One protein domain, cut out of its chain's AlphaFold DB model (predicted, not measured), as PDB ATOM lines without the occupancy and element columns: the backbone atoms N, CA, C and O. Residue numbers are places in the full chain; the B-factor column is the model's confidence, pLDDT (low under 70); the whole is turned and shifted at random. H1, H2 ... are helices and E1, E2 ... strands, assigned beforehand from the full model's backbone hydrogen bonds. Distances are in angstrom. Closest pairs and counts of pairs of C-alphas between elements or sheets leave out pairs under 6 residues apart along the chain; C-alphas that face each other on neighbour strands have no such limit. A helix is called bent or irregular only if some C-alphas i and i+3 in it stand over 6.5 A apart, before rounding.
ATOM      1  N   PRO A   2      36.548  36.718  26.752       93.25
ATOM      2  CA  PRO A   2      35.110  36.479  26.820       93.25
ATOM      3  C   PRO A   2      34.811  34.970  26.859       93.25
ATOM      4  O   PRO A   2      35.627  34.158  26.422       93.25
ATOM      5  N   THR A   3      33.645  34.586  27.369       93.50
ATOM      6  CA  THR A   3      33.110  33.212  27.355       93.50
ATOM      7  C   THR A   3      32.167  32.957  26.174       93.50
ATOM      8  O   THR A   3      31.810  31.813  25.882       93.50
ATOM      9  N   HIS A   4      31.763  34.021  25.477       92.06
ATOM     10  CA  HIS A   4      30.915  33.964  24.290       92.06
ATOM     11  C   HIS A   4      31.640  33.354  23.081       92.06
ATOM     12  O   HIS A   4      32.855  33.186  23.072       92.06
ATOM     13  N   ARG A   5      30.879  33.007  22.036       94.75
ATOM     14  CA  ARG A   5      31.415  32.398  20.802       94.75
ATOM     15  C   ARG A   5      31.621  33.382  19.655       94.75
ATOM     16  O   ARG A   5      32.270  33.032  18.674       94.75
ATOM     17  N   PHE A   6      31.037  34.569  19.748       94.69
ATOM     18  CA  PHE A   6      31.120  35.601  18.723       94.69
ATOM     19  C   PHE A   6      30.864  36.985  19.326       94.69
ATOM     20  O   PHE A   6      30.234  37.091  20.381       94.69
ATOM     21  N   PHE A   7      31.330  38.026  18.635       93.69
ATOM     22  CA  PHE A   7      30.864  39.405  18.800       93.69
ATOM     23  C   PHE A   7      29.907  39.741  17.664       93.69
ATOM     24  O   PHE A   7      30.211  39.458  16.508       93.69
ATOM     25  N   SER A   8      28.778  40.367  17.977       92.38
ATOM     26  CA  SER A   8      27.848  40.856  16.959       92.38
ATOM     27  C   SER A   8      28.205  42.282  16.554       92.38
ATOM     28  O   SER A   8      28.401  43.141  17.411       92.38
ATOM     29  N   THR A   9      28.242  42.542  15.249       92.50
ATOM     30  CA  THR A   9      28.399  43.886  14.679       92.50
ATOM     31  C   THR A   9      27.230  44.188  13.732       92.50
ATOM     32  O   THR A   9      26.498  43.274  13.336       92.50
ATOM     33  N   PRO A  10      27.057  45.447  13.286       91.94
ATOM     34  CA  PRO A  10      26.082  45.778  12.245       91.94
ATOM     35  C   PRO A  10      26.289  45.043  10.907       91.94
ATOM     36  O   PRO A  10      25.358  44.981  10.108       91.94
ATOM     37  N   LEU A  11      27.487  44.504  10.647       93.38
ATOM     38  CA  LEU A  11      27.821  43.769   9.421       93.38
ATOM     39  C   LEU A  11      27.696  42.243   9.579       93.38
ATOM     40  O   LEU A  11      27.875  41.514   8.606       93.38
ATOM     41  N   GLY A  12      27.360  41.761  10.779       93.19
ATOM     42  CA  GLY A  12      27.222  40.342  11.104       93.19
ATOM     43  C   GLY A  12      28.156  39.899  12.227       93.19
ATOM     44  O   GLY A  12      28.958  40.676  12.745       93.19
ATOM     45  N   ASP A  13      28.049  38.631  12.610       95.00
ATOM     46  CA  ASP A  13      28.813  38.075  13.725       95.00
ATOM     47  C   ASP A  13      30.274  37.787  13.342       95.00
ATOM     48  O   ASP A  13      30.559  37.229  12.281       95.00
ATOM     49  N   VAL A  14      31.201  38.114  14.244       95.75
ATOM     50  CA  VAL A  14      32.620  37.740  14.183       95.75
ATOM     51  C   VAL A  14      32.866  36.611  15.169       95.75
ATOM     52  O   VAL A  14      32.712  36.790  16.379       95.75
ATOM     53  N   ARG A  15      33.251  35.440  14.661       97.31
ATOM     54  CA  ARG A  15      33.522  34.252  15.479       97.31
ATOM     55  C   ARG A  15      34.787  34.420  16.306       97.31
ATOM     56  O   ARG A  15      35.751  35.034  15.859       97.31
ATOM     57  N   LEU A  16      34.785  33.831  17.496       97.31
ATOM     58  CA  LEU A  16      35.971  33.740  18.335       97.31
ATOM     59  C   LEU A  16      36.692  32.414  18.128       97.31
ATOM     60  O   LEU A  16      36.043  31.366  18.078       97.31
ATOM     61  N   ASP A  17      38.024  32.457  18.119       97.38
ATOM     62  CA  ASP A  17      38.851  31.252  18.193       97.38
ATOM     63  C   ASP A  17      38.816  30.716  19.632       97.38
ATOM     64  O   ASP A  17      39.645  31.019  20.496       97.38
ATOM     65  N   THR A  18      37.769  29.945  19.919       96.50
ATOM     66  CA  THR A  18      37.542  29.394  21.258       96.50
ATOM     67  C   THR A  18      38.605  28.379  21.674       96.50
ATOM     68  O   THR A  18      38.783  28.162  22.874       96.50
ATOM     69  N   GLU A  19      39.316  27.766  20.722       96.31
ATOM     70  CA  GLU A  19      40.377  26.807  21.023       96.31
ATOM     71  C   GLU A  19      41.610  27.543  21.545       96.31
ATOM     72  O   GLU A  19      42.078  27.249  22.649       96.31
ATOM     73  N   THR A  20      42.079  28.565  20.827       96.44
ATOM     74  CA  THR A  20      43.193  29.395  21.291       96.44
ATOM     75  C   THR A  20      42.839  30.167  22.558       96.44
ATOM     76  O   THR A  20      43.660  30.241  23.473       96.44
ATOM     77  N   ILE A  21      41.608  30.669  22.701       96.94
ATOM     78  CA  ILE A  21      41.164  31.283  23.963       96.94
ATOM     79  C   ILE A  21      41.281  30.285  25.123       96.94
ATOM     80  O   ILE A  21      41.837  30.629  26.167       96.94
ATOM     81  N   ALA A  22      40.823  29.041  24.957       95.94
ATOM     82  CA  ALA A  22      40.948  28.023  25.998       95.94
ATOM     83  C   ALA A  22      42.417  27.701  26.329       95.94
ATOM     84  O   ALA A  22      42.748  27.478  27.494       95.94
ATOM     85  N   GLN A  23      43.311  27.724  25.337       96.31
ATOM     86  CA  GLN A  23      44.749  27.545  25.549       96.31
ATOM     87  C   GLN A  23      45.366  28.709  26.339       96.31
ATOM     88  O   GLN A  23      46.098  28.466  27.301       96.31
ATOM     89  N   LEU A  24      45.032  29.956  25.986       95.69
ATOM     90  CA  LEU A  24      45.484  31.171  26.678       95.69
ATOM     91  C   LEU A  24      45.071  31.183  28.153       95.69
ATOM     92  O   LEU A  24      45.813  31.662  29.006       95.69
ATOM     93  N   MET A  25      43.922  30.594  28.473       95.94
ATOM     94  CA  MET A  25      43.405  30.492  29.838       95.94
ATOM     95  C   MET A  25      44.195  29.545  30.752       95.94
ATOM     96  O   MET A  25      43.977  29.555  31.961       95.94
ATOM     97  N   ASN A  26      45.150  28.775  30.217       94.88
ATOM     98  CA  ASN A  26      46.132  28.059  31.039       94.88
ATOM     99  C   ASN A  26      47.194  28.999  31.638       94.88
ATOM    100  O   ASN A  26      47.941  28.594  32.531       94.88
ATOM    101  N   ASN A  27      47.288  30.243  31.156       93.56
ATOM    102  CA  ASN A  27      48.168  31.254  31.722       93.56
ATOM    103  C   ASN A  27      47.522  31.873  32.980       93.56
ATOM    104  O   ASN A  27      46.397  32.366  32.895       93.56
ATOM    105  N   PRO A  28      48.220  31.925  34.133       91.81
ATOM    106  CA  PRO A  28      47.662  32.458  35.381       91.81
ATOM    107  C   PRO A  28      47.303  33.952  35.324       91.81
ATOM    108  O   PRO A  28      46.524  34.419  36.151       91.81
ATOM    109  N   ASN A  29      47.845  34.699  34.359       91.62
ATOM    110  CA  ASN A  29      47.513  36.108  34.141       91.62
ATOM    111  C   ASN A  29      46.246  36.296  33.285       91.62
ATOM    112  O   ASN A  29      45.772  37.422  33.131       91.62
ATOM    113  N   CYS A  30      45.682  35.222  32.726       95.12
ATOM    114  CA  CYS A  30      44.465  35.262  31.923       95.12
ATOM    115  C   CYS A  30      43.242  34.856  32.747       95.12
ATOM    116  O   CYS A  30      43.259  33.886  33.500       95.12
ATOM    117  N   HIS A  31      42.148  35.594  32.576       94.94
ATOM    118  CA  HIS A  31      40.865  35.276  33.191       94.94
ATOM    119  C   HIS A  31      39.707  35.582  32.235       94.94
ATOM    120  O   HIS A  31      39.823  36.411  31.320       94.94
ATOM    121  N   TYR A  32      38.577  34.911  32.456       95.88
ATOM    122  CA  TYR A  32      37.335  35.223  31.765       95.88
ATOM    123  C   TYR A  32      36.660  36.438  32.407       95.88
ATOM    124  O   TYR A  32      36.610  36.532  33.633       95.88
ATOM    125  N   ASN A  33      36.156  37.367  31.595       94.62
ATOM    126  CA  ASN A  33      35.465  38.566  32.068       94.62
ATOM    127  C   ASN A  33      34.543  39.153  30.988       94.62
ATOM    128  O   ASN A  33      34.916  40.094  30.290       94.62
ATOM    129  N   ASP A  34      33.333  38.612  30.855       91.88
ATOM    130  CA  ASP A  34      32.367  39.081  29.850       91.88
ATOM    131  C   ASP A  34      31.953  40.537  30.054       91.88
ATOM    132  O   ASP A  34      31.740  41.255  29.083       91.88
ATOM    133  N   HIS A  35      31.893  40.998  31.304       89.88
ATOM    134  CA  HIS A  35      31.508  42.372  31.611       89.88
ATOM    135  C   HIS A  35      32.523  43.381  31.061       89.88
ATOM    136  O   HIS A  35      32.129  44.308  30.365       89.88
ATOM    137  N   ALA A  36      33.822  43.141  31.271       88.56
ATOM    138  CA  ALA A  36      34.874  43.991  30.712       88.56
ATOM    139  C   ALA A  36      34.849  44.020  29.175       88.56
ATOM    140  O   ALA A  36      35.157  45.043  28.579       88.56
ATOM    141  N   HIS A  37      34.476  42.910  28.531       87.06
ATOM    142  CA  HIS A  37      34.345  42.854  27.075       87.06
ATOM    143  C   HIS A  37      33.063  43.518  26.555       87.06
ATOM    144  O   HIS A  37      33.078  44.046  25.449       87.06
ATOM    145  N   ALA A  38      31.971  43.496  27.322       83.50
ATOM    146  CA  ALA A  38      30.707  44.127  26.947       83.50
ATOM    147  C   ALA A  38      30.738  45.657  27.080       83.50
ATOM    148  O   ALA A  38      30.042  46.344  26.339       83.50
ATOM    149  N   GLU A  39      31.521  46.184  28.022       79.50
ATOM    150  CA  GLU A  39      31.704  47.629  28.211       79.50
ATOM    151  C   GLU A  39      32.777  48.228  27.297       79.50
ATOM    152  O   GLU A  39      32.948  49.446  27.284       79.50
ATOM    153  N   GLU A  40      33.514  47.398  26.552       76.81
ATOM    154  CA  GLU A  40      34.637  47.885  25.768       76.81
ATOM    155  C   GLU A  40      34.257  48.274  24.335       76.81
ATOM    156  O   GLU A  40      33.775  47.468  23.539       76.81
ATOM    157  N   HIS A  41      34.582  49.514  23.982       76.06
ATOM    158  CA  HIS A  41      34.246  50.134  22.706       76.06
ATOM    159  C   HIS A  41      35.347  49.996  21.649       76.06
ATOM    160  O   HIS A  41      35.064  50.125  20.457       76.06
ATOM    161  N   SER A  42      36.600  49.718  22.032       77.44
ATOM    162  CA  SER A  42      37.694  49.593  21.053       77.44
ATOM    163  C   SER A  42      37.450  48.469  20.041       77.44
ATOM    164  O   SER A  42      37.683  48.647  18.845       77.44
ATOM    165  N   LEU A  43      36.907  47.334  20.490       76.69
ATOM    166  CA  LEU A  43      36.534  46.226  19.611       76.69
ATOM    167  C   LEU A  43      35.339  46.590  18.721       76.69
ATOM    168  O   LEU A  43      35.360  46.297  17.529       76.69
ATOM    169  N   GLU A  44      34.331  47.274  19.263       77.31
ATOM    170  CA  GLU A  44      33.137  47.687  18.514       77.31
ATOM    171  C   GLU A  44      33.486  48.565  17.301       77.31
ATOM    172  O   GLU A  44      32.897  48.414  16.230       77.31
ATOM    173  N   VAL A  45      34.489  49.436  17.440       83.31
ATOM    174  CA  VAL A  45      34.949  50.316  16.356       83.31
ATOM    175  C   VAL A  45      35.807  49.568  15.328       83.31
ATOM    176  O   VAL A  45      35.706  49.835  14.131       83.31
ATOM    177  N   GLN A  46      36.642  48.619  15.764       91.38
ATOM    178  CA  GLN A  46      37.586  47.925  14.878       91.38
ATOM    179  C   GLN A  46      36.941  46.797  14.062       91.38
ATOM    180  O   GLN A  46      37.279  46.611  12.891       91.38
ATOM    181  N   LEU A  47      36.006  46.036  14.643       93.56
ATOM    182  CA  LEU A  47      35.468  44.831  13.999       93.56
ATOM    183  C   LEU A  47      34.753  45.091  12.663       93.56
ATOM    184  O   LEU A  47      35.020  44.340  11.723       93.56
ATOM    185  N   PRO A  48      33.925  46.146  12.501       93.56
ATOM    186  CA  PRO A  48      33.327  46.450  11.204       93.56
ATOM    187  C   PRO A  48      34.372  46.741  10.122       93.56
ATOM    188  O   PRO A  48      34.226  46.289   8.989       93.56
ATOM    189  N   PHE A  49      35.451  47.457  10.460       93.75
ATOM    190  CA  PHE A  49      36.540  47.726   9.520       93.75
ATOM    191  C   PHE A  49      37.257  46.431   9.119       93.75
ATOM    192  O   PHE A  49      37.460  46.176   7.932       93.75
ATOM    193  N   LEU A  50      37.556  45.562  10.088       95.38
ATOM    194  CA  LEU A  50      38.172  44.262   9.823       95.38
ATOM    195  C   LEU A  50      37.282  43.359   8.958       95.38
ATOM    196  O   LEU A  50      37.799  42.730   8.045       95.38
ATOM    197  N   GLN A  51      35.960  43.343   9.159       95.44
ATOM    198  CA  GLN A  51      35.018  42.589   8.313       95.44
ATOM    199  C   GLN A  51      34.933  43.105   6.867       95.44
ATOM    200  O   GLN A  51      34.536  42.363   5.973       95.44
ATOM    201  N   LEU A  52      35.281  44.371   6.618       95.06
ATOM    202  CA  LEU A  52      35.354  44.922   5.261       95.06
ATOM    203  C   LEU A  52      36.698  44.623   4.585       95.06
ATOM    204  O   LEU A  52      36.753  44.485   3.363       95.06
ATOM    205  N   CYS A  53      37.779  44.548   5.363       94.81
ATOM    206  CA  CYS A  53      39.132  44.324   4.852       94.81
ATOM    207  C   CYS A  53      39.519  42.841   4.767       94.81
ATOM    208  O   CYS A  53      40.368  42.480   3.952       94.81
ATOM    209  N   LEU A  54      38.924  41.993   5.604       94.75
ATOM    210  CA  LEU A  54      39.211  40.567   5.732       94.75
ATOM    211  C   LEU A  54      37.955  39.759   5.404       94.75
ATOM    212  O   LEU A  54      36.839  40.195   5.662       94.75
ATOM    213  N   SER A  55      38.134  38.573   4.828       84.00
ATOM    214  CA  SER A  55      37.006  37.738   4.391       84.00
ATOM    215  C   SER A  55      36.555  36.748   5.463       84.00
ATOM    216  O   SER A  55      35.397  36.757   5.864       84.00
ATOM    217  N   ASP A  56      37.467  35.886   5.904       89.81
ATOM    218  CA  ASP A  56      37.188  34.767   6.803       89.81
ATOM    219  C   ASP A  56      38.271  34.747   7.878       89.81
ATOM    220  O   ASP A  56      39.429  34.428   7.599       89.81
ATOM    221  N   PHE A  57      37.917  35.204   9.077       96.94
ATOM    222  CA  PHE A  57      38.825  35.271  10.213       96.94
ATOM    223  C   PHE A  57      38.091  34.920  11.504       96.94
ATOM    224  O   PHE A  57      36.895  35.185  11.657       96.94
ATOM    225  N   GLU A  58      38.836  34.356  12.450       97.00
ATOM    226  CA  GLU A  58      38.403  34.215  13.836       97.00
ATOM    227  C   GLU A  58      39.164  35.225  14.705       97.00
ATOM    228  O   GLU A  58      40.300  35.609  14.416       97.00
ATOM    229  N   LEU A  59      38.501  35.713  15.747       96.88
ATOM    230  CA  LEU A  59      39.011  36.754  16.630       96.88
ATOM    231  C   LEU A  59      39.516  36.150  17.942       96.88
ATOM    232  O   LEU A  59      38.842  35.333  18.570       96.88
ATOM    233  N   ILE A  60      40.659  36.646  18.415       96.75
ATOM    234  CA  ILE A  60      41.140  36.438  19.784       96.75
ATOM    235  C   ILE A  60      41.199  37.815  20.462       96.75
ATOM    236  O   ILE A  60      42.167  38.554  20.280       96.75
ATOM    237  N   PRO A  61      40.163  38.212  21.218       95.12
ATOM    238  CA  PRO A  61      40.107  39.531  21.830       95.12
ATOM    239  C   PRO A  61      40.842  39.526  23.173       95.12
ATOM    240  O   PRO A  61      40.431  38.856  24.125       95.12
ATOM    241  N   ILE A  62      41.906  40.321  23.270       94.44
ATOM    242  CA  ILE A  62      42.703  40.475  24.489       94.44
ATOM    243  C   ILE A  62      42.485  41.878  25.051       94.44
ATOM    244  O   ILE A  62      42.848  42.865  24.419       94.44
ATOM    245  N   LEU A  63      41.928  41.955  26.260       93.31
ATOM    246  CA  LEU A  63      41.885  43.191  27.040       93.31
ATOM    247  C   LEU A  63      42.961  43.151  28.115       93.31
ATOM    248  O   LEU A  63      43.060  42.189  28.879       93.31
ATOM    249  N   THR A  64      43.764  44.206  28.175       91.38
ATOM    250  CA  THR A  64      44.833  44.342  29.163       91.38
ATOM    251  C   THR A  64      44.363  45.197  30.331       91.38
ATOM    252  O   THR A  64      44.041  46.369  30.151       91.38
TER     253      THR A  64
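What this domain is: This is residues 2 to 64 of the 172 residues of the protein "Predicted dioxygenase" of Vibrio maritimus (UniProt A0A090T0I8). A two-stranded hairpin, E1 and E2, has the longest helix, H3, over one face, and from this end the rest of the chain makes one wide loop: H1 on one side, the link of residues 25 to 33 round the far end, and H2 on the other side, leading back to H3. The last residues, 54 to 64, turn back from the end of H3, pass E2 and run across the space between H1 and H2. The 63 printed residues hold two named strands and three named helices, in the order E1, E2, H1, H2, H3; the sheet, E1 - E2, is antiparallel and the class is mixed, helices and strands. The whole is compact, with a radius of gyration of the C-alphas of 11.9 A, and the C-alphas span 35 by 23 by 16 A.

How they stand to each other: E1, residues 6 to 9, and E2, residues 12 to 15, form a hairpin through a tight link of two residues. They are antiparallel, with 155 degrees between their directions. N 7 and O 14, at 2.9 A, and N 14 and O 7, at 2.8 A, are within hydrogen-bond range. H3, residues 41 to 53, comes nearest to E1 at the C-alphas of Thr 9 and Pro 48, 6.6 A apart. Its closest C-alphas to E2 are those of Leu 47 and Val 14, 7.6 A apart. H1, residues 18 to 24, follows E2 by a tight link, and is apart from E1 and H3. H2, residues 34 to 38, is apart from E1, E2 and H1. H2 and H3 are only just apart, with their closest C-alphas at 8.5 A, though a tight link joins them. No helix touches another. In H1 and H2 every O i to N i+4 pair is within hydrogen-bond range; in H3, 7 of 9 are.

Where its parts are: E1 begins at C-alpha 6, (31.120, 35.601, 18.723), and E2 ends at C-alpha 15, (33.522, 34.252, 15.479); these two C-alphas face each other at 4.3 A. H3 measures 19.4 A from C-alpha 41 to C-alpha 53, the latter at (39.132, 44.324, 4.852). H3 is irregular, but only just: C-alphas 45 and 48 are 6.6 A apart. H1 measures 9.8 A, and H2, with five residues, 6.1 A.

The domain as a whole: The two C-alphas farthest apart are those of Pro 28 and Leu 52, at 34.8 A. The C-alphas of the first and last printed residues, Pro 2 and Thr 64, are 12.7 A apart. The printed part has no cut. The link from H1 to H2, nine residues, is short, and no link is long. The mean pLDDT of the printed part is 92.1, and no printed residue is under 70.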